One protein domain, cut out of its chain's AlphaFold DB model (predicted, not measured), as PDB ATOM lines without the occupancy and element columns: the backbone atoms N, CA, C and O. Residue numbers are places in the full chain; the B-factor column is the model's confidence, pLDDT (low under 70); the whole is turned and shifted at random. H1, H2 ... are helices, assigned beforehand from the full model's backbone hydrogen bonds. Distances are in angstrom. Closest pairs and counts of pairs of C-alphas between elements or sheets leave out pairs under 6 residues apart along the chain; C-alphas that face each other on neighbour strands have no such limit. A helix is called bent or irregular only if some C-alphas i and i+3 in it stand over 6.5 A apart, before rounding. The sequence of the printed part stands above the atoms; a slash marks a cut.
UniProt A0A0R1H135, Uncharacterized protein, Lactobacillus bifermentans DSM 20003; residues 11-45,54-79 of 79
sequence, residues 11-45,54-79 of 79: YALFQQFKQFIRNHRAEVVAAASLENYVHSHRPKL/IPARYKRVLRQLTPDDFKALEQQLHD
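Overview. This is residues 11 to 45 and 54 to 79 of the 79 residues of an uncharacterized protein of Lactobacillus bifermentans DSM 20003 (UniProt A0A0R1H135). Five short helices set mostly crosswise make a small rounded cluster: H4 crosses the first part of the longest helix, H1, while H3 and H5 cross on another side and H2 makes a corner with H3. The 61 printed residues hold five named helices, H1 to H5 in chain order, and no named strand: the class is all helix. The whole is compact, with a radius of gyration of the C-alphas of 10.7 A and spans of 29 by 26 by 21 A.

Along the chain. Find C-alpha 11 at (89.652, 135.756, 121.706); from there H1, residues 11 to 23, runs 18.6 A. Look next at H4, residues 56 to 64, 14.2 A, which is irregular, but only just: C-alphas 57 and 60 are 6.8 A apart. H5, residues 67 to 78, runs 16.7 A to C-alpha 78 at (98.107, 128.536, 140.771). H3 is residues 34 to 40, 9.7 A, and H2 is residues 25 to 30, 8.5 A.

Arrangement. Start at H1, which touches H4 with residues 13 to 17 alone; the closest C-alphas are those of Phe 14 and Val 61, 6.2 A, and the lines are about perpendicular at 71 degrees, only just. H1 and H5 are close but not clearly touching, Arg 22 to Leu 77, C-alphas 6.5 A apart. H5 touches H3, closest C-alphas Leu 34 and Glu 74, 6.2 A, about perpendicular at 75 degrees. H3 and H2 touch only at the corner, closest C-alphas Val 28 and Leu 34, 5.4 A. H2 and H4 are apart. Every O i to N i+4 pair is within hydrogen-bond range in H1, H2, H3 and H5; in H4, 3 of 5 are.

Size, cuts and confidence. The C-alphas of Leu 45 and Asp 79 are the two farthest apart, 33.6 A. Residues 46 to 53 are not printed, and C-alphas 45 and 54 stand 13.4 A apart across that cut, in the link from H3 to H4. The links H1 to H2, H2 to H3 and H4 to H5 are tight. Look for pLDDT under 70 at residues 41 to 45 and 78 to 79; the mean of the printed part is 78.7.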
ATOM      1  N   TYR A  11      89.842 135.312 120.326       79.31
ATOM      2  CA  TYR A  11      89.652 135.756 121.706       79.31
ATOM      3  C   TYR A  11      88.648 134.886 122.479       79.31
ATOM      4  O   TYR A  11      88.933 134.446 123.592       79.31
ATOM      5  N   ALA A  12      87.480 134.599 121.898       82.44
ATOM      6  CA  ALA A  12      86.475 133.741 122.526       82.44
ATOM      7  C   ALA A  12      86.992 132.303 122.685       82.44
ATOM      8  O   ALA A  12      86.762 131.665 123.714       82.44
ATOM      9  N   LEU A  13      87.756 131.818 121.705       84.44
ATOM     10  CA  LEU A  13      88.368 130.495 121.731       84.44
ATOM     11  C   LEU A  13      89.448 130.402 122.820       84.44
ATOM     12  O   LEU A  13      89.530 129.392 123.519       84.44
ATOM     13  N   PHE A  14      90.217 131.475 123.023       83.94
ATOM     14  CA  PHE A  14      91.172 131.597 124.121       83.94
ATOM     15  C   PHE A  14      90.479 131.620 125.488       83.94
ATOM     16  O   PHE A  14      90.892 130.894 126.388       83.94
ATOM     17  N   GLN A  15      89.383 132.367 125.648       85.19
ATOM     18  CA  GLN A  15      88.611 132.376 126.901       85.19
ATOM     19  C   GLN A  15      88.039 130.989 127.236       85.19
ATOM     20  O   GLN A  15      88.174 130.519 128.367       85.19
ATOM     21  N   GLN A  16      87.472 130.293 126.245       87.00
ATOM     22  CA  GLN A  16      87.001 128.915 126.415       87.00
ATOM     23  C   GLN A  16      88.143 127.961 126.783       87.00
ATOM     24  O   GLN A  16      87.968 127.089 127.632       87.00
ATOM     25  N   PHE A  17      89.323 128.138 126.182       85.75
ATOM     26  CA  PHE A  17      90.511 127.364 126.527       85.75
ATOM     27  C   PHE A  17      90.957 127.619 127.972       85.75
ATOM     28  O   PHE A  17      91.201 126.666 128.705       85.75
ATOM     29  N   LYS A  18      90.975 128.875 128.436       86.06
ATOM     30  CA  LYS A  18      91.275 129.194 129.842       86.06
ATOM     31  C   LYS A  18      90.310 128.497 130.794       86.06
ATOM     32  O   LYS A  18      90.739 127.916 131.785       86.06
ATOM     33  N   GLN A  19      89.013 128.533 130.493       86.38
ATOM     34  CA  GLN A  19      88.006 127.869 131.318       86.38
ATOM     35  C   GLN A  19      88.172 126.344 131.310       86.38
ATOM     36  O   GLN A  19      88.080 125.715 132.360       86.38
ATOM     37  N   PHE A  20      88.497 125.764 130.153       85.31
ATOM     38  CA  PHE A  20      88.827 124.348 130.020       85.31
ATOM     39  C   PHE A  20      90.021 123.956 130.903       85.31
ATOM     40  O   PHE A  20      89.909 123.022 131.691       85.31
ATOM     41  N   ILE A  21      91.126 124.712 130.861       84.06
ATOM     42  CA  ILE A  21      92.284 124.421 131.715       84.06
ATOM     43  C   ILE A  21      91.932 124.577 133.201       84.06
ATOM     44  O   ILE A  21      92.363 123.764 134.012       84.06
ATOM     45  N   ARG A  22      91.115 125.570 133.585       85.12
ATOM     46  CA  ARG A  22      90.665 125.724 134.983       85.12
ATOM     47  C   ARG A  22      89.865 124.519 135.470       85.12
ATOM     48  O   ARG A  22      90.073 124.082 136.599       85.12
ATOM     49  N   ASN A  23      89.013 123.951 134.620       85.62
ATOM     50  CA  ASN A  23      88.280 122.726 134.939       85.62
ATOM     51  C   ASN A  23      89.210 121.506 135.045       85.62
ATOM     52  O   ASN A  23      88.924 120.583 135.800       85.62
ATOM     53  N   HIS A  24      90.339 121.517 134.334       81.75
ATOM     54  CA  HIS A  24      91.353 120.458 134.355       81.75
ATOM     55  C   HIS A  24      92.590 120.833 135.187       81.75
ATOM     56  O   HIS A  24      93.658 120.243 135.030       81.75
ATOM     57  N   ARG A  25      92.454 121.789 136.119       81.62
ATOM     58  CA  ARG A  25      93.557 122.278 136.965       81.62
ATOM     59  C   ARG A  25      94.259 121.136 137.695       81.62
ATOM     60  O   ARG A  25      95.481 121.121 137.754       81.62
ATOM     61  N   ALA A  26      93.503 120.174 138.225       79.94
ATOM     62  CA  ALA A  26      94.067 119.024 138.929       79.94
ATOM     63  C   ALA A  26      94.995 118.186 138.031       79.94
ATOM     64  O   ALA A  26      96.056 117.758 138.478       79.94
ATOM     65  N   GLU A  27      94.637 118.004 136.758       78.81
ATOM     66  CA  GLU A  27      95.466 117.276 135.791       78.81
ATOM     67  C   GLU A  27      96.688 118.087 135.357       78.81
ATOM     68  O   GLU A  27      97.766 117.526 135.189       78.81
ATOM     69  N   VAL A  28      96.546 119.406 135.217       80.12
ATOM     70  CA  VAL A  28      97.659 120.311 134.887       80.12
ATOM     71  C   VAL A  28      98.697 120.318 136.007       80.12
ATOM     72  O   VAL A  28      99.889 120.186 135.744       80.12
ATOM     73  N   VAL A  29      98.243 120.386 137.262       79.94
ATOM     74  CA  VAL A  29      99.107 120.282 138.446       79.94
ATOM     75  C   VAL A  29      99.765 118.901 138.517       79.94
ATOM     76  O   VAL A  29     100.961 118.811 138.787       79.94
ATOM     77  N   ALA A  30      99.029 117.823 138.222       79.25
ATOM     78  CA  ALA A  30      99.587 116.470 138.174       79.25
ATOM     79  C   ALA A  30     100.631 116.293 137.054       79.25
ATOM     80  O   ALA A  30     101.586 115.536 137.216       79.25
ATOM     81  N   ALA A  31     100.482 117.014 135.941       74.12
ATOM     82  CA  ALA A  31     101.437 117.039 134.834       74.12
ATOM     83  C   ALA A  31     102.667 117.934 135.095       74.12
ATOM     84  O   ALA A  31     103.540 118.036 134.229       74.12
ATOM     85  N   ALA A  32     102.750 118.573 136.268       78.12
ATOM     86  CA  ALA A  32     103.767 119.540 136.697       78.12
ATOM     87  C   ALA A  32     103.823 120.859 135.904       78.12
ATOM     88  O   ALA A  32     104.321 121.845 136.441       78.12
ATOM     89  N   SER A  33     103.327 120.899 134.666       78.50
ATOM     90  CA  SER A  33     103.175 122.123 133.880       78.50
ATOM     91  C   SER A  33     102.058 122.008 132.842       78.50
ATOM     92  O   SER A  33     101.711 120.917 132.376       78.50
ATOM     93  N   LEU A  34     101.519 123.153 132.421       80.31
ATOM     94  CA  LEU A  34     100.546 123.251 131.337       80.31
ATOM     95  C   LEU A  34     101.147 122.787 130.008       80.31
ATOM     96  O   LEU A  34     100.464 122.148 129.210       80.31
ATOM     97  N   GLU A  35     102.430 123.062 129.780       81.69
ATOM     98  CA  GLU A  35     103.141 122.576 128.597       81.69
ATOM     99  C   GLU A  35     103.203 121.040 128.577       81.69
ATOM    100  O   GLU A  35     102.873 120.426 127.558       81.69
ATOM    101  N   ASN A  36     103.524 120.407 129.711       80.25
ATOM    102  CA  ASN A  36     103.527 118.950 129.842       80.25
ATOM    103  C   ASN A  36     102.128 118.356 129.716       80.25
ATOM    104  O   ASN A  36     101.967 117.327 129.058       80.25
ATOM    105  N   TYR A  37     101.119 119.002 130.301       80.94
ATOM    106  CA  TYR A  37      99.721 118.615 130.144       80.94
ATOM    107  C   TYR A  37      99.322 118.631 128.664       80.94
ATOM    108  O   TYR A  37      98.873 117.627 128.121       80.94
ATOM    109  N   VAL A  38      99.600 119.725 127.950       79.31
ATOM    110  CA  VAL A  38      99.340 119.830 126.508       79.31
ATOM    111  C   VAL A  38     100.132 118.794 125.713       79.31
ATOM    112  O   VAL A  38      99.623 118.255 124.731       79.31
ATOM    113  N   HIS A  39     101.372 118.502 126.101       77.00
ATOM    114  CA  HIS A  39     102.199 117.516 125.413       77.00
ATOM    115  C   HIS A  39     101.727 116.071 125.644       77.00
ATOM    116  O   HIS A  39     101.846 115.240 124.736       77.00
ATOM    117  N   SER A  40     101.180 115.787 126.828       70.62
ATOM    118  CA  SER A  40     100.698 114.466 127.252       70.62
ATOM    119  C   SER A  40      99.280 114.187 126.752       70.62
ATOM    120  O   SER A  40      99.006 113.088 126.281       70.62
ATOM    121  N   HIS A  41      98.421 115.209 126.742       69.25
ATOM    122  CA  HIS A  41      97.035 115.169 126.257       69.25
ATOM    123  C   HIS A  41      96.898 115.616 124.801       69.25
ATOM    124  O   HIS A  41      95.787 115.773 124.280       69.25
ATOM    125  N   ARG A  42      98.024 115.821 124.102       63.41
ATOM    126  CA  ARG A  42      98.021 115.883 122.639       63.41
ATOM    127  C   ARG A  42      97.427 114.570 122.133       63.41
ATOM    128  O   ARG A  42      97.764 113.525 122.681       63.41
ATOM    129  N   PRO A  43      96.613 114.593 121.063       53.41
ATOM    130  CA  PRO A  43      96.051 113.385 120.472       53.41
ATOM    131  C   PRO A  43      97.176 112.576 119.811       53.41
ATOM    132  O   PRO A  43      97.373 112.619 118.598       53.41
ATOM    133  N   LYS A  44      97.983 111.901 120.625       51.38
ATOM    134  CA  LYS A  44      98.830 110.788 120.231       51.38
ATOM    135  C   LYS A  44      97.918 109.571 120.244       51.38
ATOM    136  O   LYS A  44      97.059 109.444 121.107       51.38
ATOM    137  N   LEU A  45      98.096 108.703 119.260       46.88
ATOM    138  CA  LEU A  45      97.271 107.533 118.931       46.88
ATOM    139  C   LEU A  45      97.128 106.471 120.050       46.88
ATOM    140  O   LEU A  45      96.681 105.362 119.783       46.88
ATOM    141  N   ILE A  54      92.609 117.223 125.090       75.25
ATOM    142  CA  ILE A  54      92.364 118.620 124.721       75.25
ATOM    143  C   ILE A  54      91.581 118.656 123.398       75.25
ATOM    144  O   ILE A  54      92.081 118.162 122.377       75.25
ATOM    145  N   PRO A  55      90.380 119.267 123.373       77.19
ATOM    146  CA  PRO A  55      89.562 119.333 122.174       77.19
ATOM    147  C   PRO A  55      90.320 119.916 120.982       77.19
ATOM    148  O   PRO A  55      90.994 120.944 121.085       77.19
ATOM    149  N   ALA A  56      90.150 119.300 119.808       77.06
ATOM    150  CA  ALA A  56      90.857 119.699 118.590       77.06
ATOM    151  C   ALA A  56      90.641 121.177 118.212       77.06
ATOM    152  O   ALA A  56      91.528 121.778 117.604       77.06
ATOM    153  N   ARG A  57      89.514 121.781 118.624       79.25
ATOM    154  CA  ARG A  57      89.218 123.211 118.429       79.25
ATOM    155  C   ARG A  57      90.282 124.133 119.036       79.25
ATOM    156  O   ARG A  57      90.607 125.148 118.434       79.25
ATOM    157  N   TYR A  58      90.903 123.745 120.153       81.88
ATOM    158  CA  TYR A  58      91.937 124.541 120.823       81.88
ATOM    159  C   TYR A  58      93.329 124.401 120.197       81.88
ATOM    160  O   TYR A  58      94.243 125.121 120.588       81.88
ATOM    161  N   LYS A  59      93.519 123.540 119.181       78.44
ATOM    162  CA  LYS A  59      94.817 123.410 118.486       78.44
ATOM    163  C   LYS A  59      95.313 124.735 117.909       78.44
ATOM    164  O   LYS A  59      96.521 124.932 117.835       78.44
ATOM    165  N   ARG A  60      94.405 125.617 117.474       80.19
ATOM    166  CA  ARG A  60      94.766 126.949 116.968       80.19
ATOM    167  C   ARG A  60      95.323 127.842 118.076       80.19
ATOM    168  O   ARG A  60      96.411 128.371 117.898       80.19
ATOM    169  N   VAL A  61      94.657 127.892 119.231       82.81
ATOM    170  CA  VAL A  61      95.145 128.612 120.420       82.81
ATOM    171  C   VAL A  61      96.500 128.068 120.864       82.81
ATOM    172  O   VAL A  61      97.450 128.824 120.985       82.81
ATOM    173  N   LEU A  62      96.646 126.747 120.976       82.06
ATOM    174  CA  LEU A  62      97.918 126.116 121.351       82.06
ATOM    175  C   LEU A  62      99.081 126.410 120.389       82.06
ATOM    176  O   LEU A  62     100.233 126.292 120.788       82.06
ATOM    177  N   ARG A  63      98.802 126.733 119.118       81.38
ATOM    178  CA  ARG A  63      99.827 127.139 118.139       81.38
ATOM    179  C   ARG A  63     100.205 128.614 118.246       81.38
ATOM    180  O   ARG A  63     101.283 128.970 117.788       81.38
ATOM    181  N   GLN A  64      99.306 129.446 118.765       82.44
ATOM    182  CA  GLN A  64      99.528 130.878 118.961       82.44
ATOM    183  C   GLN A  64     100.205 131.172 120.304       82.44
ATOM    184  O   GLN A  64     100.872 132.192 120.422       82.44
ATOM    185  N   LEU A  65     100.047 130.287 121.295       82.19
ATOM    186  CA  LEU A  65     100.661 130.441 122.611       82.19
ATOM    187  C   LEU A  65     102.175 130.252 122.554       82.19
ATOM    188  O   LEU A  65     102.681 129.252 122.040       82.19
ATOM    189  N   THR A  66     102.886 131.210 123.136       82.50
ATOM    190  CA  THR A  66     104.324 131.130 123.377       82.50
ATOM    191  C   THR A  66     104.616 130.434 124.715       82.50
ATOM    192  O   THR A  66     103.722 130.305 125.556       82.50
ATOM    193  N   PRO A  67     105.864 129.991 124.962       79.94
ATOM    194  CA  PRO A  67     106.268 129.436 126.258       79.94
ATOM    195  C   PRO A  67     105.984 130.372 127.443       79.94
ATOM    196  O   PRO A  67     105.630 129.910 128.529       79.94
ATOM    197  N   ASP A  68     106.099 131.688 127.243       82.88
ATOM    198  CA  ASP A  68     105.753 132.692 128.252       82.88
ATOM    199  C   ASP A  68     104.243 132.761 128.504       82.88
ATOM    200  O   ASP A  68     103.824 132.842 129.660       82.88
ATOM    201  N   ASP A  69     103.411 132.630 127.466       83.62
ATOM    202  CA  ASP A  69     101.956 132.551 127.643       83.62
ATOM    203  C   ASP A  69     101.547 131.299 128.427       83.62
ATOM    204  O   ASP A  69     100.651 131.364 129.270       83.62
ATOM    205  N   PHE A  70     102.213 130.160 128.193       82.69
ATOM    206  CA  PHE A  70     101.980 128.946 128.978       82.69
ATOM    207  C   PHE A  70     102.272 129.180 130.459       82.69
ATOM    208  O   PHE A  70     101.428 128.859 131.294       82.69
ATOM    209  N   LYS A  71     103.408 129.808 130.786       83.31
ATOM    210  CA  LYS A  71     103.751 130.164 132.172       83.31
ATOM    211  C   LYS A  71     102.765 131.155 132.781       83.31
ATOM    212  O   LYS A  71     102.384 130.987 133.934       83.31
ATOM    213  N   ALA A  72     102.332 132.166 132.028       84.19
ATOM    214  CA  ALA A  72     101.356 133.143 132.506       84.19
ATOM    215  C   ALA A  72     100.001 132.483 132.812       84.19
ATOM    216  O   ALA A  72      99.396 132.751 133.850       84.19
ATOM    217  N   LEU A  73      99.537 131.579 131.944       83.44
ATOM    218  CA  LEU A  73      98.325 130.794 132.178       83.44
ATOM    219  C   LEU A  73      98.460 129.887 133.400       83.44
ATOM    220  O   LEU A  73      97.528 129.798 134.194       83.44
ATOM    221  N   GLU A  74      99.611 129.237 133.552       83.38
ATOM    222  CA  GLU A  74      99.920 128.375 134.690       83.38
ATOM    223  C   GLU A  74      99.920 129.170 136.002       83.38
ATOM    224  O   GLU A  74      99.235 128.791 136.945       83.38
ATOM    225  N   GLN A  75     100.557 130.342 136.041       82.44
ATOM    226  CA  GLN A  75     100.496 131.240 137.200       82.44
ATOM    227  C   GLN A  75      99.051 131.619 137.554       82.44
ATOM    228  O   GLN A  75      98.673 131.536 138.717       82.44
ATOM    229  N   GLN A  76      98.210 131.928 136.561       80.19
ATOM    230  CA  GLN A  76      96.782 132.204 136.782       80.19
ATOM    231  C   GLN A  76      95.960 130.995 137.252       80.19
ATOM    232  O   GLN A  76      94.828 131.164 137.702       80.19
ATOM    233  N   LEU A  77      96.478 129.777 137.094       75.44
ATOM    234  CA  LEU A  77      95.884 128.556 137.635       75.44
ATOM    235  C   LEU A  77      96.381 128.252 139.044       75.44
ATOM    236  O   LEU A  77      95.728 127.485 139.744       75.44
ATOM    237  N   HIS A  78      97.538 128.766 139.446       69.31
ATOM    238  CA  HIS A  78      98.107 128.536 140.771       69.31
ATOM    239  C   HIS A  78      97.664 129.578 141.811       69.31
ATOM    240  O   HIS A  78      97.658 129.230 142.992       69.31
ATOM    241  N   ASP A  79      97.232 130.762 141.371       59.16
ATOM    242  CA  ASP A  79      96.514 131.774 142.172       59.16
ATOM    243  C   ASP A  79      95.087 131.311 142.551       59.16
ATOM    244  O   ASP A  79      94.676 131.521 143.714       59.16
TER     245      ASP A  79